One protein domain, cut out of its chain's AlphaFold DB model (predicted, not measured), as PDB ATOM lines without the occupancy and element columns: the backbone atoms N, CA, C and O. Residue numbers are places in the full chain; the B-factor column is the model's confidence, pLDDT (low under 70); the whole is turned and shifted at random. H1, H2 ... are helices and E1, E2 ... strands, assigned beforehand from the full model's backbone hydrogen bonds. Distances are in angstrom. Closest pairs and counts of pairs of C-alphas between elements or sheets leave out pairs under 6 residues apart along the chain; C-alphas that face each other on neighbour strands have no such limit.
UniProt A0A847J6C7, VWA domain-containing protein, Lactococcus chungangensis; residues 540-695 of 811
ATOM      1  N   VAL A 540     176.862 190.602 194.533       88.44
ATOM      2  CA  VAL A 540     175.837 189.533 194.540       88.44
ATOM      3  C   VAL A 540     174.974 189.557 193.266       88.44
ATOM      4  O   VAL A 540     174.634 188.508 192.718       88.44
ATOM      5  N   ASP A 541     174.686 190.754 192.746       90.06
ATOM      6  CA  ASP A 541     173.901 190.976 191.522       90.06
ATOM      7  C   ASP A 541     174.623 190.570 190.224       90.06
ATOM      8  O   ASP A 541     173.970 190.446 189.185       90.06
ATOM      9  N   ASP A 542     175.942 190.355 190.265       90.94
ATOM     10  CA  ASP A 542     176.769 190.068 189.084       90.94
ATOM     11  C   ASP A 542     176.803 188.576 188.719       90.94
ATOM     12  O   ASP A 542     177.570 188.160 187.841       90.94
ATOM     13  N   PHE A 543     175.995 187.753 189.398       91.38
ATOM     14  CA  PHE A 543     175.931 186.314 189.170       91.38
ATOM     15  C   PHE A 543     175.679 185.997 187.693       91.38
ATOM     16  O   PHE A 543     174.866 186.638 187.029       91.38
ATOM     17  N   LYS A 544     176.355 184.965 187.177       90.81
ATOM     18  CA  LYS A 544     176.211 184.504 185.791       90.81
ATOM     19  C   LYS A 544     176.233 182.995 185.685       90.81
ATOM     20  O   LYS A 544     177.214 182.342 186.036       90.81
ATOM     21  N   TRP A 545     175.203 182.432 185.066       90.56
ATOM     22  CA  TRP A 545     175.214 181.023 184.694       90.56
ATOM     23  C   TRP A 545     176.290 180.719 183.652       90.56
ATOM     24  O   TRP A 545     176.391 181.413 182.639       90.56
ATOM     25  N   LYS A 546     177.021 179.618 183.838       85.94
ATOM     26  CA  LYS A 546     178.095 179.198 182.935       85.94
ATOM     27  C   LYS A 546     177.750 177.922 182.179       85.94
ATOM     28  O   LYS A 546     177.009 177.055 182.649       85.94
ATOM     29  N   LYS A 547     178.318 177.791 180.981       84.12
ATOM     30  CA  LYS A 547     178.238 176.592 180.147       84.12
ATOM     31  C   LYS A 547     179.598 176.258 179.548       84.12
ATOM     32  O   LYS A 547     180.250 177.108 178.936       84.12
ATOM     33  N   LEU A 548     179.980 174.989 179.660       76.38
ATOM     34  CA  LEU A 548     181.135 174.442 178.962       76.38
ATOM     35  C   LEU A 548     180.827 174.314 177.464       76.38
ATOM     36  O   LEU A 548     179.844 173.681 177.072       76.38
ATOM     37  N   SER A 549     181.683 174.898 176.631       72.69
ATOM     38  CA  SER A 549     181.601 174.832 175.172       72.69
ATOM     39  C   SER A 549     182.814 174.106 174.594       72.69
ATOM     40  O   SER A 549     183.938 174.262 175.075       72.69
ATOM     41  N   LEU A 550     182.574 173.300 173.558       68.88
ATOM     42  CA  LEU A 550     183.580 172.511 172.850       68.88
ATOM     43  C   LEU A 550     183.791 173.106 171.455       68.88
ATOM     44  O   LEU A 550     182.887 173.071 170.624       68.88
ATOM     45  N   ASN A 551     184.992 173.605 171.189       65.19
ATOM     46  CA  ASN A 551     185.415 174.059 169.871       65.19
ATOM     47  C   ASN A 551     186.337 173.004 169.254       65.19
ATOM     48  O   ASN A 551     187.500 172.877 169.642       65.19
ATOM     49  N   VAL A 552     185.811 172.236 168.299       59.59
ATOM     50  CA  VAL A 552     186.577 171.223 167.562       59.59
ATOM     51  C   VAL A 552     187.068 171.829 166.259       59.59
ATOM     52  O   VAL A 552     186.277 172.151 165.374       59.59
ATOM     53  N   ASN A 553     188.381 171.969 166.126       59.69
ATOM     54  CA  ASN A 553     189.003 172.341 164.870       59.69
ATOM     55  C   ASN A 553     189.464 171.067 164.141       59.69
ATOM     56  O   ASN A 553     190.464 170.438 164.493       59.69
ATOM     57  N   LEU A 554     188.691 170.683 163.122       61.31
ATOM     58  CA  LEU A 554     188.903 169.465 162.336       61.31
ATOM     59  C   LEU A 554     190.138 169.542 161.426       61.31
ATOM     60  O   LEU A 554     190.708 168.501 161.106       61.31
ATOM     61  N   SER A 555     190.584 170.741 161.033       68.06
ATOM     62  CA  SER A 555     191.714 170.904 160.109       68.06
ATOM     63  C   SER A 555     193.075 170.747 160.787       68.06
ATOM     64  O   SER A 555     194.019 170.304 160.140       68.06
ATOM     65  N   ASN A 556     193.179 171.018 162.093       68.38
ATOM     66  CA  ASN A 556     194.396 170.765 162.878       68.38
ATOM     67  C   ASN A 556     194.217 169.714 163.992       68.38
ATOM     68  O   ASN A 556     195.094 169.582 164.842       68.38
ATOM     69  N   LYS A 557     193.091 168.982 164.000       56.28
ATOM     70  CA  LYS A 557     192.726 167.990 165.032       56.28
ATOM     71  C   LYS A 557     192.866 168.521 166.469       56.28
ATOM     72  O   LYS A 557     193.214 167.765 167.373       56.28
ATOM     73  N   SER A 558     192.608 169.812 166.695       55.94
ATOM     74  CA  SER A 558     192.661 170.403 168.037       55.94
ATOM     75  C   SER A 558     191.266 170.545 168.635       55.94
ATOM     76  O   SER A 558     190.316 170.958 167.969       55.94
ATOM     77  N   ILE A 559     191.147 170.205 169.916       58.75
ATOM     78  CA  ILE A 559     189.945 170.419 170.720       58.75
ATOM     79  C   ILE A 559     190.263 171.541 171.704       58.75
ATOM     80  O   ILE A 559     191.218 171.439 172.473       58.75
ATOM     81  N   LYS A 560     189.477 172.618 171.678       64.81
ATOM     82  CA  LYS A 560     189.560 173.719 172.641       64.81
ATOM     83  C   LYS A 560     188.274 173.793 173.449       64.81
ATOM     84  O   LYS A 560     187.185 173.802 172.886       64.81
ATOM     85  N   PHE A 561     188.410 173.898 174.759       66.38
ATOM     86  CA  PHE A 561     187.293 174.136 175.663       66.38
ATOM     87  C   PHE A 561     187.207 175.629 175.978       66.38
ATOM     88  O   PHE A 561     188.239 176.284 176.137       66.38
ATOM     89  N   SER A 562     185.993 176.165 176.065       69.75
ATOM     90  CA  SER A 562     185.749 177.522 176.557       69.75
ATOM     91  C   SER A 562     184.580 177.546 177.534       69.75
ATOM     92  O   SER A 562     183.706 176.676 177.505       69.75
ATOM     93  N   VAL A 563     184.575 178.550 178.403       73.38
ATOM     94  CA  VAL A 563     183.485 178.827 179.338       73.38
ATOM     95  C   VAL A 563     182.765 180.061 178.844       73.38
ATOM     96  O   VAL A 563     183.385 181.109 178.706       73.38
ATOM     97  N   ASN A 564     181.473 179.924 178.566       80.44
ATOM     98  CA  ASN A 564     180.638 181.034 178.126       80.44
ATOM     99  C   ASN A 564     179.478 181.221 179.107       80.44
ATOM    100  O   ASN A 564     179.039 180.253 179.742       80.44
ATOM    101  N   ASP A 565     178.954 182.442 179.184       84.62
ATOM    102  CA  ASP A 565     177.665 182.697 179.825       84.62
ATOM    103  C   ASP A 565     176.571 181.938 179.046       84.62
ATOM    104  O   ASP A 565     176.650 181.786 177.822       84.62
ATOM    105  N   ASN A 566     175.583 181.382 179.748       80.25
ATOM    106  CA  ASN A 566     174.468 180.686 179.102       80.25
ATOM    107  C   ASN A 566     173.263 181.628 178.869       80.25
ATOM    108  O   ASN A 566     173.253 182.762 179.333       80.25
ATOM    109  N   ASN A 567     172.221 181.151 178.178       74.69
ATOM    110  CA  ASN A 567     171.032 181.963 177.862       74.69
ATOM    111  C   ASN A 567     169.976 181.999 178.992       74.69
ATOM    112  O   ASN A 567     168.844 182.420 178.760       74.69
ATOM    113  N   GLN A 568     170.276 181.473 180.182       77.31
ATOM    114  CA  GLN A 568     169.332 181.456 181.301       77.31
ATOM    115  C   GLN A 568     169.327 182.800 182.021       77.31
ATOM    116  O   GLN A 568     170.349 183.475 182.100       77.31
ATOM    117  N   LYS A 569     168.186 183.145 182.631       78.81
ATOM    118  CA  LYS A 569     168.122 184.268 183.572       78.81
ATOM    119  C   LYS A 569     169.122 184.027 184.706       78.81
ATOM    120  O   LYS A 569     169.083 182.979 185.353       78.81
ATOM    121  N   HIS A 570     170.023 184.979 184.920       85.94
ATOM    122  CA  HIS A 570     171.092 184.879 185.906       85.94
ATOM    123  C   HIS A 570     170.597 185.194 187.321       85.94
ATOM    124  O   HIS A 570     170.866 186.251 187.871       85.94
ATOM    125  N   ILE A 571     169.845 184.249 187.886       90.06
ATOM    126  CA  ILE A 571     169.242 184.340 189.219       90.06
ATOM    127  C   ILE A 571     169.985 183.376 190.146       90.06
ATOM    128  O   ILE A 571     169.921 182.162 189.929       90.06
ATOM    129  N   LEU A 572     170.688 183.916 191.144       90.94
ATOM    130  CA  LEU A 572     171.548 183.144 192.041       90.94
ATOM    131  C   LEU A 572     170.745 182.180 192.929       90.94
ATOM    132  O   LEU A 572     171.041 180.989 192.923       90.94
ATOM    133  N   ASP A 573     169.686 182.633 193.602       90.56
ATOM    134  CA  ASP A 573     168.834 181.762 194.433       90.56
ATOM    135  C   ASP A 573     168.335 180.516 193.668       90.56
ATOM    136  O   ASP A 573     168.575 179.382 194.081       90.56
ATOM    137  N   LYS A 574     167.797 180.694 192.451       91.19
ATOM    138  CA  LYS A 574     167.370 179.572 191.584       91.19
ATOM    139  C   LYS A 574     168.512 178.637 191.192       91.19
ATOM    140  O   LYS A 574     168.296 177.441 190.980       91.19
ATOM    141  N   TYR A 575     169.718 179.175 191.016       92.00
ATOM    142  CA  TYR A 575     170.901 178.358 190.779       92.00
ATOM    143  C   TYR A 575     171.235 177.508 192.010       92.00
ATOM    144  O   TYR A 575     171.444 176.304 191.857       92.00
ATOM    145  N   LEU A 576     171.230 178.104 193.206       89.19
ATOM    146  CA  LEU A 576     171.518 177.417 194.466       89.19
ATOM    147  C   LEU A 576     170.478 176.337 194.771       89.19
ATOM    148  O   LEU A 576     170.855 175.206 195.069       89.19
ATOM    149  N   GLU A 577     169.185 176.633 194.616       88.19
ATOM    150  CA  GLU A 577     168.110 175.645 194.764       88.19
ATOM    151  C   GLU A 577     168.331 174.438 193.850       88.19
ATOM    152  O   GLU A 577     168.257 173.290 194.292       88.19
ATOM    153  N   LYS A 578     168.666 174.684 192.575       89.94
ATOM    154  CA  LYS A 578     168.934 173.607 191.620       89.94
ATOM    155  C   LYS A 578     170.186 172.816 191.990       89.94
ATOM    156  O   LYS A 578     170.146 171.591 191.966       89.94
ATOM    157  N   LEU A 579     171.283 173.502 192.313       87.88
ATOM    158  CA  LEU A 579     172.544 172.878 192.710       87.88
ATOM    159  C   LEU A 579     172.325 171.939 193.903       87.88
ATOM    160  O   LEU A 579     172.690 170.767 193.832       87.88
ATOM    161  N   ILE A 580     171.677 172.436 194.958       86.19
ATOM    162  CA  ILE A 580     171.451 171.706 196.209       86.19
ATOM    163  C   ILE A 580     170.461 170.565 196.005       86.19
ATOM    164  O   ILE A 580     170.719 169.456 196.472       86.19
ATOM    165  N   ALA A 581     169.359 170.785 195.284       86.31
ATOM    166  CA  ALA A 581     168.387 169.732 195.011       86.31
ATOM    167  C   ALA A 581     169.012 168.577 194.215       86.31
ATOM    168  O   ALA A 581     168.822 167.416 194.578       86.31
ATOM    169  N   THR A 582     169.795 168.879 193.172       88.62
ATOM    170  CA  THR A 582     170.486 167.859 192.370       88.62
ATOM    171  C   THR A 582     171.549 167.133 193.193       88.62
ATOM    172  O   THR A 582     171.551 165.905 193.231       88.62
ATOM    173  N   PHE A 583     172.406 167.867 193.907       85.75
ATOM    174  CA  PHE A 583     173.463 167.269 194.726       85.75
ATOM    175  C   PHE A 583     172.887 166.376 195.835       85.75
ATOM    176  O   PHE A 583     173.335 165.253 196.054       85.75
ATOM    177  N   THR A 584     171.820 166.833 196.488       85.25
ATOM    178  CA  THR A 584     171.161 166.074 197.551       85.25
ATOM    179  C   THR A 584     170.490 164.808 197.022       85.25
ATOM    180  O   THR A 584     170.588 163.756 197.650       85.25
ATOM    181  N   ALA A 585     169.818 164.887 195.871       86.88
ATOM    182  CA  ALA A 585     169.099 163.755 195.299       86.88
ATOM    183  C   ALA A 585     170.027 162.667 194.744       86.88
ATOM    184  O   ALA A 585     169.687 161.491 194.842       86.88
ATOM    185  N   GLU A 586     171.165 163.047 194.160       87.06
ATOM    186  CA  GLU A 586     172.033 162.118 193.428       87.06
ATOM    187  C   GLU A 586     173.260 161.661 194.219       87.06
ATOM    188  O   GLU A 586     173.715 160.539 194.009       87.06
ATOM    189  N   GLU A 587     173.776 162.496 195.125       83.69
ATOM    190  CA  GLU A 587     175.036 162.230 195.831       83.69
ATOM    191  C   GLU A 587     174.809 161.962 197.324       83.69
ATOM    192  O   GLU A 587     175.397 161.048 197.897       83.69
ATOM    193  N   LEU A 588     173.909 162.715 197.972       85.44
ATOM    194  CA  LEU A 588     173.593 162.498 199.392       85.44
ATOM    195  C   LEU A 588     172.525 161.421 199.611       85.44
ATOM    196  O   LEU A 588     172.523 160.779 200.662       85.44
ATOM    197  N   LEU A 589     171.637 161.222 198.629       87.56
ATOM    198  CA  LEU A 589     170.496 160.300 198.603       87.56
ATOM    199  C   LEU A 589     169.474 160.538 199.730       87.56
ATOM    200  O   LEU A 589     168.339 160.938 199.475       87.56
ATOM    201  N   ASN A 590     169.853 160.275 200.981       88.56
ATOM    202  CA  ASN A 590     169.067 160.492 202.194       88.56
ATOM    203  C   ASN A 590     169.991 160.645 203.418       88.56
ATOM    204  O   ASN A 590     171.169 160.283 203.368       88.56
ATOM    205  N   ARG A 591     169.449 161.122 204.549       89.69
ATOM    206  CA  ARG A 591     170.221 161.313 205.795       89.69
ATOM    207  C   ARG A 591     171.012 160.079 206.228       89.69
ATOM    208  O   ARG A 591     172.185 160.211 206.560       89.69
ATOM    209  N   ASN A 592     170.400 158.895 206.233       92.81
ATOM    210  CA  ASN A 592     171.066 157.677 206.707       92.81
ATOM    211  C   ASN A 592     172.272 157.321 205.841       92.81
ATOM    212  O   ASN A 592     173.345 157.047 206.375       92.81
ATOM    213  N   TYR A 593     172.108 157.379 204.519       91.56
ATOM    214  CA  TYR A 593     173.192 157.130 203.578       91.56
ATOM    215  C   TYR A 593     174.328 158.144 203.753       91.56
ATOM    216  O   TYR A 593     175.483 157.746 203.904       91.56
ATOM    217  N   TYR A 594     174.010 159.440 203.818       88.38
ATOM    218  CA  TYR A 594     175.008 160.484 204.044       88.38
ATOM    219  C   TYR A 594     175.804 160.268 205.338       88.38
ATOM    220  O   TYR A 594     177.036 160.317 205.328       88.38
ATOM    221  N   VAL A 595     175.116 159.992 206.449       90.00
ATOM    222  CA  VAL A 595     175.759 159.800 207.758       90.00
ATOM    223  C   VAL A 595     176.695 158.600 207.747       90.00
ATOM    224  O   VAL A 595     177.802 158.689 208.269       90.00
ATOM    225  N   GLN A 596     176.266 157.490 207.144       90.12
ATOM    226  CA  GLN A 596     177.045 156.255 207.110       90.12
ATOM    227  C   GLN A 596     178.271 156.346 206.195       90.12
ATOM    228  O   GLN A 596     179.293 155.741 206.508       90.12
ATOM    229  N   ASN A 597     178.185 157.092 205.087       84.88
ATOM    230  CA  ASN A 597     179.190 157.027 204.019       84.88
ATOM    231  C   ASN A 597     180.057 158.290 203.880       84.88
ATOM    232  O   ASN A 597     181.195 158.200 203.416       84.88
ATOM    233  N   HIS A 598     179.553 159.464 204.276       82.50
ATOM    234  CA  HIS A 598     180.186 160.742 203.929       82.50
ATOM    235  C   HIS A 598     180.385 161.701 205.109       82.50
ATOM    236  O   HIS A 598     181.368 162.441 205.103       82.50
ATOM    237  N   GLN A 599     179.513 161.701 206.125       87.69
ATOM    238  CA  GLN A 599     179.497 162.752 207.152       87.69
ATOM    239  C   GLN A 599     180.852 162.964 207.838       87.69
ATOM    240  O   GLN A 599     181.365 164.079 207.838       87.69
ATOM    241  N   GLU A 600     181.468 161.923 208.400       86.06
ATOM    242  CA  GLU A 600     182.722 162.091 209.151       86.06
ATOM    243  C   GLU A 600     183.892 162.538 208.266       86.06
ATOM    244  O   GLU A 600     184.715 163.356 208.686       86.06
ATOM    245  N   SER A 601     183.930 162.078 207.015       76.06
ATOM    246  CA  SER A 601     184.943 162.492 206.046       76.06
ATOM    247  C   SER A 601     184.760 163.955 205.631       76.06
ATOM    248  O   SER A 601     185.734 164.708 205.624       76.06
ATOM    249  N   VAL A 602     183.521 164.396 205.373       78.44
ATOM    250  CA  VAL A 602     183.211 165.805 205.063       78.44
ATOM    251  C   VAL A 602     183.507 166.702 206.273       78.44
ATOM    252  O   VAL A 602     184.144 167.743 206.126       78.44
ATOM    253  N   ARG A 603     183.142 166.283 207.493       84.00
ATOM    254  CA  ARG A 603     183.469 167.002 208.739       84.00
ATOM    255  C   ARG A 603     184.974 167.144 208.945       84.00
ATOM    256  O   ARG A 603     185.451 168.207 209.333       84.00
ATOM    257  N   GLY A 604     185.728 166.062 208.738       74.69
ATOM    258  CA  GLY A 604     187.185 166.057 208.856       74.69
ATOM    259  C   GLY A 604     187.843 167.025 207.878       74.69
ATOM    260  O   GLY A 604     188.699 167.810 208.283       74.69
ATOM    261  N   LEU A 605     187.369 167.017 206.635       73.00
ATOM    262  CA  LEU A 605     187.820 167.905 205.578       73.00
ATOM    263  C   LEU A 605     187.575 169.384 205.920       73.00
ATOM    264  O   LEU A 605     188.504 170.188 205.894       73.00
ATOM    265  N   ILE A 606     186.338 169.732 206.287       74.56
ATOM    266  CA  ILE A 606     185.957 171.103 206.643       74.56
ATOM    267  C   ILE A 606     186.796 171.623 207.813       74.56
ATOM    268  O   ILE A 606     187.340 172.724 207.751       74.56
ATOM    269  N   ALA A 607     186.935 170.819 208.867       72.00
ATOM    270  CA  ALA A 607     187.688 171.213 210.049       72.00
ATOM    271  C   ALA A 607     189.161 171.486 209.731       72.00
ATOM    272  O   ALA A 607     189.713 172.465 210.220       72.00
ATOM    273  N   ALA A 608     189.786 170.645 208.901       67.19
ATOM    274  CA  ALA A 608     191.166 170.850 208.474       67.19
ATOM    275  C   ALA A 608     191.322 172.156 207.678       67.19
ATOM    276  O   ALA A 608     192.302 172.874 207.859       67.19
ATOM    277  N   PHE A 609     190.343 172.503 206.836       64.56
ATOM    278  CA  PHE A 609     190.409 173.728 206.042       64.56
ATOM    279  C   PHE A 609     190.211 175.008 206.833       64.56
ATOM    280  O   PHE A 609     190.883 175.994 206.525       64.56
ATOM    281  N   LEU A 610     189.304 174.996 207.808       67.25
ATOM    282  CA  LEU A 610     189.000 176.163 208.631       67.25
ATOM    283  C   LEU A 610     189.971 176.331 209.810       67.25
ATOM    284  O   LEU A 610     190.056 177.420 210.365       67.25
ATOM    285  N   ALA A 611     190.721 175.287 210.181       60.56
ATOM    286  CA  ALA A 611     191.729 175.353 211.242       60.56
ATOM    287  C   ALA A 611     193.079 175.956 210.800       60.56
ATOM    288  O   ALA A 611     193.864 176.341 211.671       60.56
ATOM    289  N   ASP A 612     193.356 176.007 209.489       52.16
ATOM    290  CA  ASP A 612     194.635 176.429 208.899       52.16
ATOM    291  C   ASP A 612     194.387 177.569 207.887       52.16
ATOM    292  O   ASP A 612     194.053 177.341 206.717       52.16
ATOM    293  N   SER A 613     194.435 178.813 208.371       48.62
ATOM    294  CA  SER A 613     193.879 180.022 207.738       48.62
ATOM    295  C   SER A 613     194.876 180.842 206.903       48.62
ATOM    296  O   SER A 613     194.731 182.056 206.798       48.62
ATOM    297  N   ASN A 614     195.900 180.224 206.308       39.94
ATOM    298  CA  ASN A 614     196.787 180.942 205.379       39.94
ATOM    299  C   ASN A 614     196.031 181.336 204.099       39.94
ATOM    300  O   ASN A 614     195.271 180.508 203.603       39.94
ATOM    301  N   ASP A 615     196.264 182.549 203.570       42.00
ATOM    302  CA  ASP A 615     195.622 183.107 202.364       42.00
ATOM    303  C   ASP A 615     195.552 182.093 201.213       42.00
ATOM    304  O   ASP A 615     196.566 181.548 200.761       42.00
ATOM    305  N   LYS A 616     194.332 181.824 200.726       45.22
ATOM    306  CA  LYS A 616     194.078 180.796 199.705       45.22
ATOM    307  C   LYS A 616     193.546 181.447 198.437       45.22
ATOM    308  O   LYS A 616     192.397 181.867 198.372       45.22
ATOM    309  N   GLU A 617     194.386 181.502 197.407       39.88
ATOM    310  CA  GLU A 617     193.975 181.963 196.078       39.88
ATOM    311  C   GLU A 617     192.885 181.064 195.466       39.88
ATOM    312  O   GLU A 617     192.965 179.832 195.524       39.88
ATOM    313  N   LEU A 618     191.911 181.705 194.817       46.09
ATOM    314  CA  LEU A 618     190.821 181.076 194.067       46.09
ATOM    315  C   LEU A 618     191.331 180.305 192.844       46.09
ATOM    316  O   LEU A 618     192.326 180.671 192.217       46.09
ATOM    317  N   VAL A 619     190.612 179.246 192.475       49.75
ATOM    318  CA  VAL A 619     190.941 178.404 191.317       49.75
ATOM    319  C   VAL A 619     190.262 178.912 190.056       49.75
ATOM    320  O   VAL A 619     189.071 179.193 190.059       49.75
ATOM    321  N   SER A 620     191.015 178.979 188.957       53.31
ATOM    322  CA  SER A 620     190.478 179.368 187.647       53.31
ATOM    323  C   SER A 620     189.661 178.241 186.992       53.31
ATOM    324  O   SER A 620     190.040 177.069 187.087       53.31
ATOM    325  N   ALA A 621     188.611 178.568 186.226       53.19
ATOM    326  CA  ALA A 621     187.871 177.587 185.416       53.19
ATOM    327  C   ALA A 621     188.750 176.737 184.492       53.19
ATOM    328  O   ALA A 621     188.399 175.601 184.172       53.19
ATOM    329  N   ILE A 622     189.886 177.274 184.041       57.78
ATOM    330  CA  ILE A 622     190.812 176.564 183.155       57.78
ATOM    331  C   ILE A 622     191.385 175.327 183.851       57.78
ATOM    332  O   ILE A 622     191.581 174.304 183.195       57.78
ATOM    333  N   GLU A 623     191.641 175.391 185.161       60.44
ATOM    334  CA  GLU A 623     192.076 174.220 185.923       60.44
ATOM    335  C   GLU A 623     190.948 173.188 185.980       60.44
ATOM    336  O   GLU A 623     191.168 172.078 185.509       60.44
ATOM    337  N   LEU A 624     189.729 173.563 186.395       60.94
ATOM    338  CA  LEU A 624     188.565 172.661 186.454       60.94
ATOM    339  C   LEU A 624     188.269 171.965 185.117       60.94
ATOM    340  O   LEU A 624     187.972 170.771 185.081       60.94
ATOM    341  N   ILE A 625     188.376 172.696 184.006       60.59
ATOM    342  CA  ILE A 625     188.207 172.137 182.664       60.59
ATOM    343  C   ILE A 625     189.219 171.019 182.406       60.59
ATOM    344  O   ILE A 625     188.827 169.978 181.884       60.59
ATOM    345  N   LYS A 626     190.494 171.193 182.787       64.00
ATOM    346  CA  LYS A 626     191.516 170.145 182.617       64.00
ATOM    347  C   LYS A 626     191.126 168.874 183.364       64.00
ATOM    348  O   LYS A 626     191.222 167.798 182.792       64.00
ATOM    349  N   ILE A 627     190.580 168.991 184.573       62.66
ATOM    350  CA  ILE A 627     190.093 167.828 185.328       62.66
ATOM    351  C   ILE A 627     188.890 167.182 184.666       62.66
ATOM    352  O   ILE A 627     188.883 165.971 184.510       62.66
ATOM    353  N   ILE A 628     187.885 167.951 184.238       63.28
ATOM    354  CA  ILE A 628     186.716 167.384 183.547       63.28
ATOM    355  C   ILE A 628     187.160 166.607 182.298       63.28
ATOM    356  O   ILE A 628     186.622 165.539 182.008       63.28
ATOM    357  N   VAL A 629     188.146 167.126 181.563       62.34
ATOM    358  CA  VAL A 629     188.711 166.485 180.369       62.34
ATOM    359  C   VAL A 629     189.509 165.230 180.725       62.34
ATOM    360  O   VAL A 629     189.279 164.180 180.125       62.34
ATOM    361  N   ASP A 630     190.392 165.301 181.716       59.31
ATOM    362  CA  ASP A 630     191.190 164.163 182.182       59.31
ATOM    363  C   ASP A 630     190.304 163.043 182.755       59.31
ATOM    364  O   ASP A 630     190.532 161.862 182.487       59.31
ATOM    365  N   LEU A 631     189.240 163.394 183.484       58.22
ATOM    366  CA  LEU A 631     188.262 162.439 184.003       58.22
ATOM    367  C   LEU A 631     187.493 161.766 182.854       58.22
ATOM    368  O   LEU A 631     187.467 160.540 182.785       58.22
ATOM    369  N   LYS A 632     186.948 162.541 181.902       59.81
ATOM    370  CA  LYS A 632     186.163 162.007 180.769       59.81
ATOM    371  C   LYS A 632     186.976 161.172 179.782       59.81
ATOM    372  O   LYS A 632     186.424 160.271 179.160       59.81
ATOM    373  N   THR A 633     188.260 161.475 179.606       57.34
ATOM    374  CA  THR A 633     189.156 160.694 178.733       57.34
ATOM    375  C   THR A 633     189.578 159.368 179.366       57.34
ATOM    376  O   THR A 633     189.911 158.433 178.642       57.34
ATOM    377  N   THR A 634     189.516 159.264 180.698       50.19
ATOM    378  CA  THR A 634     189.903 158.065 181.455       50.19
ATOM    379  C   THR A 634     188.697 157.178 181.818       50.19
ATOM    380  O   THR A 634     188.852 155.969 181.949       50.19
ATOM    381  N   SER A 635     187.487 157.742 181.944       50.69
ATOM    382  CA  SER A 635     186.268 157.059 182.415       50.69
ATOM    383  C   SER A 635     185.361 156.527 181.288       50.69
ATOM    384  O   SER A 635     184.152 156.778 181.282       50.69
ATOM    385  N   LEU A 636     185.910 155.794 180.314       44.59
ATOM    386  CA  LEU A 636     185.103 155.033 179.344       44.59
ATOM    387  C   LEU A 636     184.386 153.860 180.054       44.59
ATOM    388  O   LEU A 636     184.749 152.704 179.880       44.59
ATOM    389  N   GLY A 637     183.367 154.165 180.865       47.72
ATOM    390  CA  GLY A 637     182.334 153.219 181.302       47.72
ATOM    391  C   GLY A 637     182.405 152.619 182.716       47.72
ATOM    392  O   GLY A 637     181.496 151.867 183.045       47.72
ATOM    393  N   GLU A 638     183.386 152.935 183.569       48.94
ATOM    394  CA  GLU A 638     183.480 152.379 184.940       48.94
ATOM    395  C   GLU A 638     183.766 153.445 186.019       48.94
ATOM    396  O   GLU A 638     184.204 154.554 185.700       48.94
ATOM    397  N   PHE A 639     183.495 153.087 187.290       50.47
ATOM    398  CA  PHE A 639     183.744 153.857 188.525       50.47
ATOM    399  C   PHE A 639     185.071 154.645 188.499       50.47
ATOM    400  O   PHE A 639     186.068 154.170 187.947       50.47
ATOM    401  N   ILE A 640     185.126 155.822 189.149       55.41
ATOM    402  CA  ILE A 640     186.363 156.619 189.263       55.41
ATOM    403  C   ILE A 640     187.457 155.757 189.915       55.41
ATOM    404  O   ILE A 640     187.450 155.504 191.118       55.41
ATOM    405  N   THR A 641     188.424 155.303 189.117       56.84
ATOM    406  CA  THR A 641     189.503 154.430 189.600       56.84
ATOM    407  C   THR A 641     190.363 155.137 190.655       56.84
ATOM    408  O   THR A 641     190.576 156.347 190.600       56.84
ATOM    409  N   ARG A 642     190.935 154.390 191.608       56.44
ATOM    410  CA  ARG A 642     191.802 154.934 192.677       56.44
ATOM    411  C   ARG A 642     192.941 155.857 192.177       56.44
ATOM    412  O   ARG A 642     193.180 156.877 192.820       56.44
ATOM    413  N   PRO A 643     193.626 155.587 191.045       56.25
ATOM    414  CA  PRO A 643     194.616 156.513 190.477       56.25
ATOM    415  C   PRO A 643     194.002 157.824 189.967       56.25
ATOM    416  O   PRO A 643     194.624 158.881 190.053       56.25
ATOM    417  N   LEU A 644     192.774 157.766 189.450       54.56
ATOM    418  CA  LEU A 644     192.023 158.934 189.005       54.56
ATOM    419  C   LEU A 644     191.515 159.752 190.200       54.56
ATOM    420  O   LEU A 644     191.618 160.971 190.173       54.56
ATOM    421  N   GLN A 645     191.088 159.094 191.283       55.84
ATOM    422  CA  GLN A 645     190.798 159.735 192.572       55.84
ATOM    423  C   GLN A 645     192.043 160.407 193.160       55.84
ATOM    424  O   GLN A 645     191.941 161.501 193.695       55.84
ATOM    425  N   GLN A 646     193.229 159.804 193.031       57.62
ATOM    426  CA  GLN A 646     194.488 160.423 193.463       57.62
ATOM    427  C   GLN A 646     194.864 161.633 192.608       57.62
ATOM    428  O   GLN A 646     195.262 162.647 193.164       57.62
ATOM    429  N   LYS A 647     194.694 161.576 191.280       56.56
ATOM    430  CA  LYS A 647     194.896 162.742 190.400       56.56
ATOM    431  C   LYS A 647     193.884 163.851 190.664       56.56
ATOM    432  O   LYS A 647     194.254 165.018 190.685       56.56
ATOM    433  N   LEU A 648     192.622 163.488 190.876       54.91
ATOM    434  CA  LEU A 648     191.564 164.405 191.274       54.91
ATOM    435  C   LEU A 648     191.898 165.018 192.639       54.91
ATOM    436  O   LEU A 648     191.859 166.230 192.773       54.91
ATOM    437  N   GLY A 649     192.339 164.211 193.603       54.84
ATOM    438  CA  GLY A 649     192.844 164.640 194.904       54.84
ATOM    439  C   GLY A 649     194.049 165.575 194.806       54.84
ATOM    440  O   GLY A 649     194.047 166.593 195.479       54.84
ATOM    441  N   GLN A 650     195.007 165.313 193.915       56.25
ATOM    442  CA  GLN A 650     196.167 166.173 193.632       56.25
ATOM    443  C   GLN A 650     195.771 167.499 192.986       56.25
ATOM    444  O   GLN A 650     196.173 168.579 193.428       56.25
ATOM    445  N   ALA A 651     194.910 167.440 191.971       49.81
ATOM    446  CA  ALA A 651     194.363 168.621 191.320       49.81
ATOM    447  C   ALA A 651     193.518 169.458 192.297       49.81
ATOM    448  O   ALA A 651     193.551 170.690 192.251       49.81
ATOM    449  N   LEU A 652     192.815 168.782 193.212       50.03
ATOM    450  CA  LEU A 652     192.019 169.364 194.285       50.03
ATOM    451  C   LEU A 652     192.827 169.814 195.504       50.03
ATOM    452  O   LEU A 652     192.333 170.673 196.243       50.03
ATOM    453  N   GLY A 653     194.052 169.307 195.673       48.84
ATOM    454  CA  GLY A 653     194.999 169.799 196.659       48.84
ATOM    455  C   GLY A 653     195.202 169.006 197.931       48.84
ATOM    456  O   GLY A 653     195.654 169.576 198.921       48.84
ATOM    457  N   LEU A 654     194.854 167.727 197.923       53.00
ATOM    458  CA  LEU A 654     194.868 166.845 199.088       53.00
ATOM    459  C   LEU A 654     196.209 166.152 199.344       53.00
ATOM    460  O   LEU A 654     196.255 165.183 200.094       53.00
ATOM    461  N   ASP A 655     197.299 166.632 198.753       51.84
ATOM    462  CA  ASP A 655     198.572 165.897 198.739       51.84
ATOM    463  C   ASP A 655     199.219 165.756 200.125       51.84
ATOM    464  O   ASP A 655     199.914 164.774 200.375       51.84
ATOM    465  N   ASP A 656     198.929 166.693 201.038       50.25
ATOM    466  CA  ASP A 656     199.491 166.747 202.398       50.25
ATOM    467  C   ASP A 656     198.464 166.549 203.525       50.25
ATOM    468  O   ASP A 656     198.845 166.324 204.675       50.25
ATOM    469  N   ILE A 657     197.155 166.637 203.253       48.34
ATOM    470  CA  ILE A 657     196.130 166.619 204.311       48.34
ATOM    471  C   ILE A 657     195.713 165.171 204.580       48.34
ATOM    472  O   ILE A 657     194.604 164.739 204.294       48.34
ATOM    473  N   THR A 658     196.656 164.438 205.176       43.38
ATOM    474  CA  THR A 658     196.547 163.117 205.813       43.38
ATOM    475  C   THR A 658     196.103 161.956 204.915       43.38
ATOM    476  O   THR A 658     195.012 161.937 204.359       43.38
ATOM    477  N   ARG A 659     196.924 160.897 204.896       44.94
ATOM    478  CA  ARG A 659     196.697 159.571 204.276       44.94
ATOM    479  C   ARG A 659     195.365 158.871 204.639       44.94
ATOM    480  O   ARG A 659     195.154 157.750 204.184       44.94
ATOM    481  N   GLU A 660     194.492 159.498 205.429       47.84
ATOM    482  CA  GLU A 660     193.221 158.962 205.928       47.84
ATOM    483  C   GLU A 660     191.975 159.812 205.595       47.84
ATOM    484  O   GLU A 660     190.858 159.318 205.767       47.84
ATOM    485  N   LEU A 661     192.108 161.028 205.040       48.88
ATOM    486  CA  LEU A 661     190.975 161.791 204.485       48.88
ATOM    487  C   LEU A 661     190.670 161.273 203.062       48.88
ATOM    488  O   LEU A 661     191.061 161.838 202.044       48.88
ATOM    489  N   ASN A 662     190.052 160.087 203.070       58.78
ATOM    490  CA  ASN A 662     189.971 159.057 202.031       58.78
ATOM    491  C   ASN A 662     188.853 159.246 200.980       58.78
ATOM    492  O   ASN A 662     187.873 159.949 201.205       58.78
ATOM    493  N   SER A 663     189.018 158.540 199.855       58.06
ATOM    494  CA  SER A 663     188.196 158.394 198.631       58.06
ATOM    495  C   SER A 663     186.722 158.826 198.613       58.06
ATOM    496  O   SER A 663     186.298 159.314 197.573       58.06
ATOM    497  N   SER A 664     185.940 158.685 199.686       65.00
ATOM    498  CA  SER A 664     184.485 158.919 199.659       65.00
ATOM    499  C   SER A 664     184.093 160.380 199.424       65.00
ATOM    500  O   SER A 664     183.089 160.648 198.775       65.00
ATOM    501  N   VAL A 665     184.880 161.342 199.915       63.97
ATOM    502  CA  VAL A 665     184.676 162.781 199.645       63.97
ATOM    503  C   VAL A 665     185.004 163.103 198.189       63.97
ATOM    504  O   VAL A 665     184.294 163.860 197.532       63.97
ATOM    505  N   LEU A 666     186.093 162.526 197.683       63.44
ATOM    506  CA  LEU A 666     186.530 162.700 196.301       63.44
ATOM    507  C   LEU A 666     185.566 162.053 195.309       63.44
ATOM    508  O   LEU A 666     185.369 162.594 194.229       63.44
ATOM    509  N   GLU A 667     184.978 160.922 195.683       66.81
ATOM    510  CA  GLU A 667     183.921 160.235 194.946       66.81
ATOM    511  C   GLU A 667     182.648 161.085 194.925       66.81
ATOM    512  O   GLU A 667     182.219 161.476 193.845       66.81
ATOM    513  N   LEU A 668     182.153 161.514 196.094       73.12
ATOM    514  CA  LEU A 668     180.960 162.364 196.230       73.12
ATOM    515  C   LEU A 668     181.021 163.617 195.341       73.12
ATOM    516  O   LEU A 668     180.073 163.975 194.647       73.12
ATOM    517  N   PHE A 669     182.156 164.310 195.367       72.44
ATOM    518  CA  PHE A 669     182.327 165.543 194.613       72.44
ATOM    519  C   PHE A 669     182.735 165.309 193.154       72.44
ATOM    520  O   PHE A 669     182.275 166.023 192.263       72.44
ATOM    521  N   GLY A 670     183.592 164.321 192.897       69.31
ATOM    522  CA  GLY A 670     184.050 163.968 191.557       69.31
ATOM    523  C   GLY A 670     182.914 163.471 190.670       69.31
ATOM    524  O   GLY A 670     182.800 163.916 189.526       69.31
ATOM    525  N   ASP A 671     182.041 162.625 191.216       72.19
ATOM    526  CA  ASP A 671     180.870 162.101 190.515       72.19
ATOM    527  C   ASP A 671     179.909 163.226 190.137       72.19
ATOM    528  O   ASP A 671     179.485 163.311 188.980       72.19
ATOM    529  N   PHE A 672     179.650 164.163 191.054       78.44
ATOM    530  CA  PHE A 672     178.815 165.318 190.747       78.44
ATOM    531  C   PHE A 672     179.406 166.193 189.637       78.44
ATOM    532  O   PHE A 672     178.690 166.593 188.721       78.44
ATOM    533  N   ILE A 673     180.712 166.490 189.681       74.75
ATOM    534  CA  ILE A 673     181.385 167.295 188.643       74.75
ATOM    535  C   ILE A 673     181.274 166.611 187.273       74.75
ATOM    536  O   ILE A 673     181.079 167.283 186.256       74.75
ATOM    537  N   LEU A 674     181.381 165.280 187.237       72.00
ATOM    538  CA  LEU A 674     181.274 164.491 186.013       72.00
ATOM    539  C   LEU A 674     179.856 164.469 185.442       72.00
ATOM    540  O   LEU A 674     179.690 164.678 184.233       72.00
ATOM    541  N   LYS A 675     178.853 164.234 186.295       78.69
ATOM    542  CA  LYS A 675     177.433 164.195 185.918       78.69
ATOM    543  C   LYS A 675     176.910 165.590 185.557       78.69
ATOM    544  O   LYS A 675     176.191 165.742 184.569       78.69
ATOM    545  N   HIS A 676     177.344 166.622 186.287       81.50
ATOM    546  CA  HIS A 676     176.817 167.993 186.221       81.50
ATOM    547  C   HIS A 676     177.890 169.074 185.988       81.50
ATOM    548  O   HIS A 676     177.966 170.059 186.732       81.50
ATOM    549  N   PRO A 677     178.682 168.993 184.903       77.06
ATOM    550  CA  PRO A 677     179.832 169.875 184.688       77.06
ATOM    551  C   PRO A 677     179.461 171.360 184.575       77.06
ATOM    552  O   PRO A 677     180.253 172.211 184.959       77.06
ATOM    553  N   ASN A 678     178.263 171.700 184.085       83.00
ATOM    554  CA  ASN A 678     177.811 173.096 184.008       83.00
ATOM    555  C   ASN A 678     177.397 173.659 185.379       83.00
ATOM    556  O   ASN A 678     177.627 174.841 185.628       83.00
ATOM    557  N   LEU A 679     176.798 172.840 186.259       84.25
ATOM    558  CA  LEU A 679     176.458 173.267 187.622       84.25
ATOM    559  C   LEU A 679     177.731 173.501 188.425       84.25
ATOM    560  O   LEU A 679     177.871 174.567 189.016       84.25
ATOM    561  N   ALA A 680     178.676 172.560 188.355       78.19
ATOM    562  CA  ALA A 680     179.992 172.717 188.957       78.19
ATOM    563  C   ALA A 680     180.696 173.967 188.412       78.19
ATOM    564  O   ALA A 680     181.027 174.861 189.175       78.19
ATOM    565  N   LEU A 681     180.851 174.099 187.093       77.19
ATOM    566  CA  LEU A 681     181.538 175.244 186.488       77.19
ATOM    567  C   LEU A 681     180.919 176.597 186.861       77.19
ATOM    568  O   LEU A 681     181.649 177.546 187.132       77.19
ATOM    569  N   THR A 682     179.587 176.682 186.893       85.25
ATOM    570  CA  THR A 682     178.888 177.897 187.335       85.25
ATOM    571  C   THR A 682     179.261 178.253 188.770       85.25
ATOM    572  O   THR A 682     179.474 179.424 189.060       85.25
ATOM    573  N   LEU A 683     179.417 177.259 189.642       79.81
ATOM    574  CA  LEU A 683     179.809 177.474 191.029       79.81
ATOM    575  C   LEU A 683     181.202 178.085 191.150       79.81
ATOM    576  O   LEU A 683     181.392 179.100 191.811       79.81
ATOM    577  N   PHE A 684     182.168 177.459 190.474       73.69
ATOM    578  CA  PHE A 684     183.573 177.855 190.507       73.69
ATOM    579  C   PHE A 684     183.772 179.281 189.986       73.69
ATOM    580  O   PHE A 684     184.507 180.062 190.581       73.69
ATOM    581  N   GLU A 685     183.082 179.636 188.903       77.81
ATOM    582  CA  GLU A 685     183.198 180.959 188.285       77.81
ATOM    583  C   GLU A 685     182.502 182.074 189.075       77.81
ATOM    584  O   GLU A 685     182.839 183.243 188.902       77.81
ATOM    585  N   ASN A 686     181.545 181.733 189.942       80.06
ATOM    586  CA  ASN A 686     180.801 182.699 190.755       80.06
ATOM    587  C   ASN A 686     181.153 182.601 192.243       80.06
ATOM    588  O   ASN A 686     180.413 183.105 193.081       80.06
ATOM    589  N   LEU A 687     182.273 181.971 192.599       74.06
ATOM    590  CA  LEU A 687     182.566 181.652 193.992       74.06
ATOM    591  C   LEU A 687     182.606 182.891 194.902       74.06
ATOM    592  O   LEU A 687     182.050 182.887 195.993       74.06
ATOM    593  N   LYS A 688     183.217 183.989 194.443       75.62
ATOM    594  CA  LYS A 688     183.214 185.243 195.213       75.62
ATOM    595  C   LYS A 688     181.797 185.774 195.440       75.62
ATOM    596  O   LYS A 688     181.488 186.211 196.537       75.62
ATOM    597  N   ILE A 689     180.944 185.692 194.420       82.88
ATOM    598  CA  ILE A 689     179.561 186.186 194.435       82.88
ATOM    599  C   ILE A 689     178.707 185.369 195.409       82.88
ATOM    600  O   ILE A 689     178.004 185.941 196.237       82.88
ATOM    601  N   VAL A 690     178.809 184.036 195.350       80.69
ATOM    602  CA  VAL A 690     178.096 183.135 196.269       80.69
ATOM    603  C   VAL A 690     178.545 183.367 197.718       80.69
ATOM    604  O   VAL A 690     177.723 183.291 198.623       80.69
ATOM    605  N   GLY A 691     179.822 183.694 197.944       75.19
ATOM    606  CA  GLY A 691     180.330 184.030 199.277       75.19
ATOM    607  C   GLY A 691     179.940 185.396 199.794       75.19
ATOM    608  O   GLY A 691     179.609 185.526 200.969       75.19
ATOM    609  N   ALA A 692     179.949 186.403 198.925       80.75
ATOM    610  CA  ALA A 692     179.545 187.753 199.287       80.75
ATOM    611  C   ALA A 692     178.126 187.764 199.876       80.75
ATOM    612  O   ALA A 692     177.878 188.460 200.847       80.75
ATOM    613  N   ALA A 693     177.217 186.920 199.374       85.44
ATOM    614  CA  ALA A 693     175.844 186.843 199.874       85.44
ATOM    615  C   ALA A 693     175.713 186.482 201.372       85.44
ATOM    616  O   ALA A 693     174.689 186.819 201.963       85.44
ATOM    617  N   HIS A 694     176.726 185.850 201.984       87.44
ATOM    618  CA  HIS A 694     176.762 185.527 203.419       87.44
ATOM    619  C   HIS A 694     177.544 186.552 204.262       87.44
ATOM    620  O   HIS A 694     177.831 186.297 205.436       87.44
ATOM    621  N   GLN A 695     177.957 187.689 203.693       85.19
ATOM    622  CA  GLN A 695     178.675 188.721 204.444       85.19
ATOM    623  C   GLN A 695     177.752 189.416 205.456       85.19
ATOM    624  O   GLN A 695     176.668 189.880 205.083       85.19
TER     625      GLN A 695
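AT A GLANCE: This is residues 540 to 695 of the 811 residues of the protein "VWA domain-containing protein" of Lactococcus chungangensis (UniProt A0A847J6C7). A hairpin of two strands, E1 and E2, lies along one side of a cluster of helices gathered round H6, and its tip, residues 553 to 558, sticks out. H7 and H4 lie next to the hairpin, the helical hairpin of H4 and H5 packs on H6, and H2 and H3 are on the far side of H6 from the strands. The printed part has 156 residues with two named strands, then eight named helices, and is mostly helix; the sheet, order E1 - E2, is antiparallel. It is compact, with a radius of gyration of the C-alphas of 16.7 A and spans of 48 by 38 by 34 A.

HOW THE PARTS SIT: E1, residues 546 to 553, and E2, residues 558 to 565, form a hairpin at 155 degrees, with N 549 and O 562 2.8 A apart and N 560 and O 551 2.8 A apart, both within hydrogen-bond range. The closest C-alphas of E1 and H7, residues 677 to 685, are those of Lys 546 and Thr 682, 4.7 A apart. H4, residues 621 to 634, touches H7 at a shallow tilt of 25 degrees, opposite ways, closest at the C-alphas of Ala 621 and Glu 685, 6.4 A. H4 and H5, residues 642 to 652, form a helical hairpin at 6 degrees, with the C-alphas of Ile 627 and Leu 648 closest at 7.0 A. The hub is H6, residues 664 to 675, about perpendicular to H5 at 83 degrees and touching it closest at the C-alphas of Gln 645 and Leu 666, 6.4 A. H1, residues 572 to 588, touches H6 with residues 583 to 587 alone, at a steep tilt of 59 degrees; the C-alphas of Glu 587 and Leu 668 are closest, 5.9 A. H3, residues 599 to 611, and H6 only just touch, only at their ends, with 3 pairs of C-alphas within 8 A, Val 602 and Val 665 closest at 6.4 A. H2, residues 591 to 597, and H3 meet only through their link. H8, residues 687 to 692, touches no helix. Every O i to N i+4 pair is within hydrogen-bond range in H1, H2, H3, H4, H5, H7 and H8; in H6, 7 of 8 are.

IN THESE COORDINATES: E1 begins at C-alpha 546 (178.095, 179.198, 182.935) and is 22.2 A long; E2 is 22.7 A, H1 22.0 A and H4 20.0 A. H8 ends at C-alpha 692 (179.545, 187.753, 199.287).

THE WHOLE: The C-alphas of Ser 555 and Asn 592 are farthest apart, 52.7 A. The printed part has no cut. The link H5 to H6 is long, and residues 610 to 617 stand free. Mean pLDDT of the printed part is 70.3; residues 550 to 562, 608 to 667 and 670 are under 70.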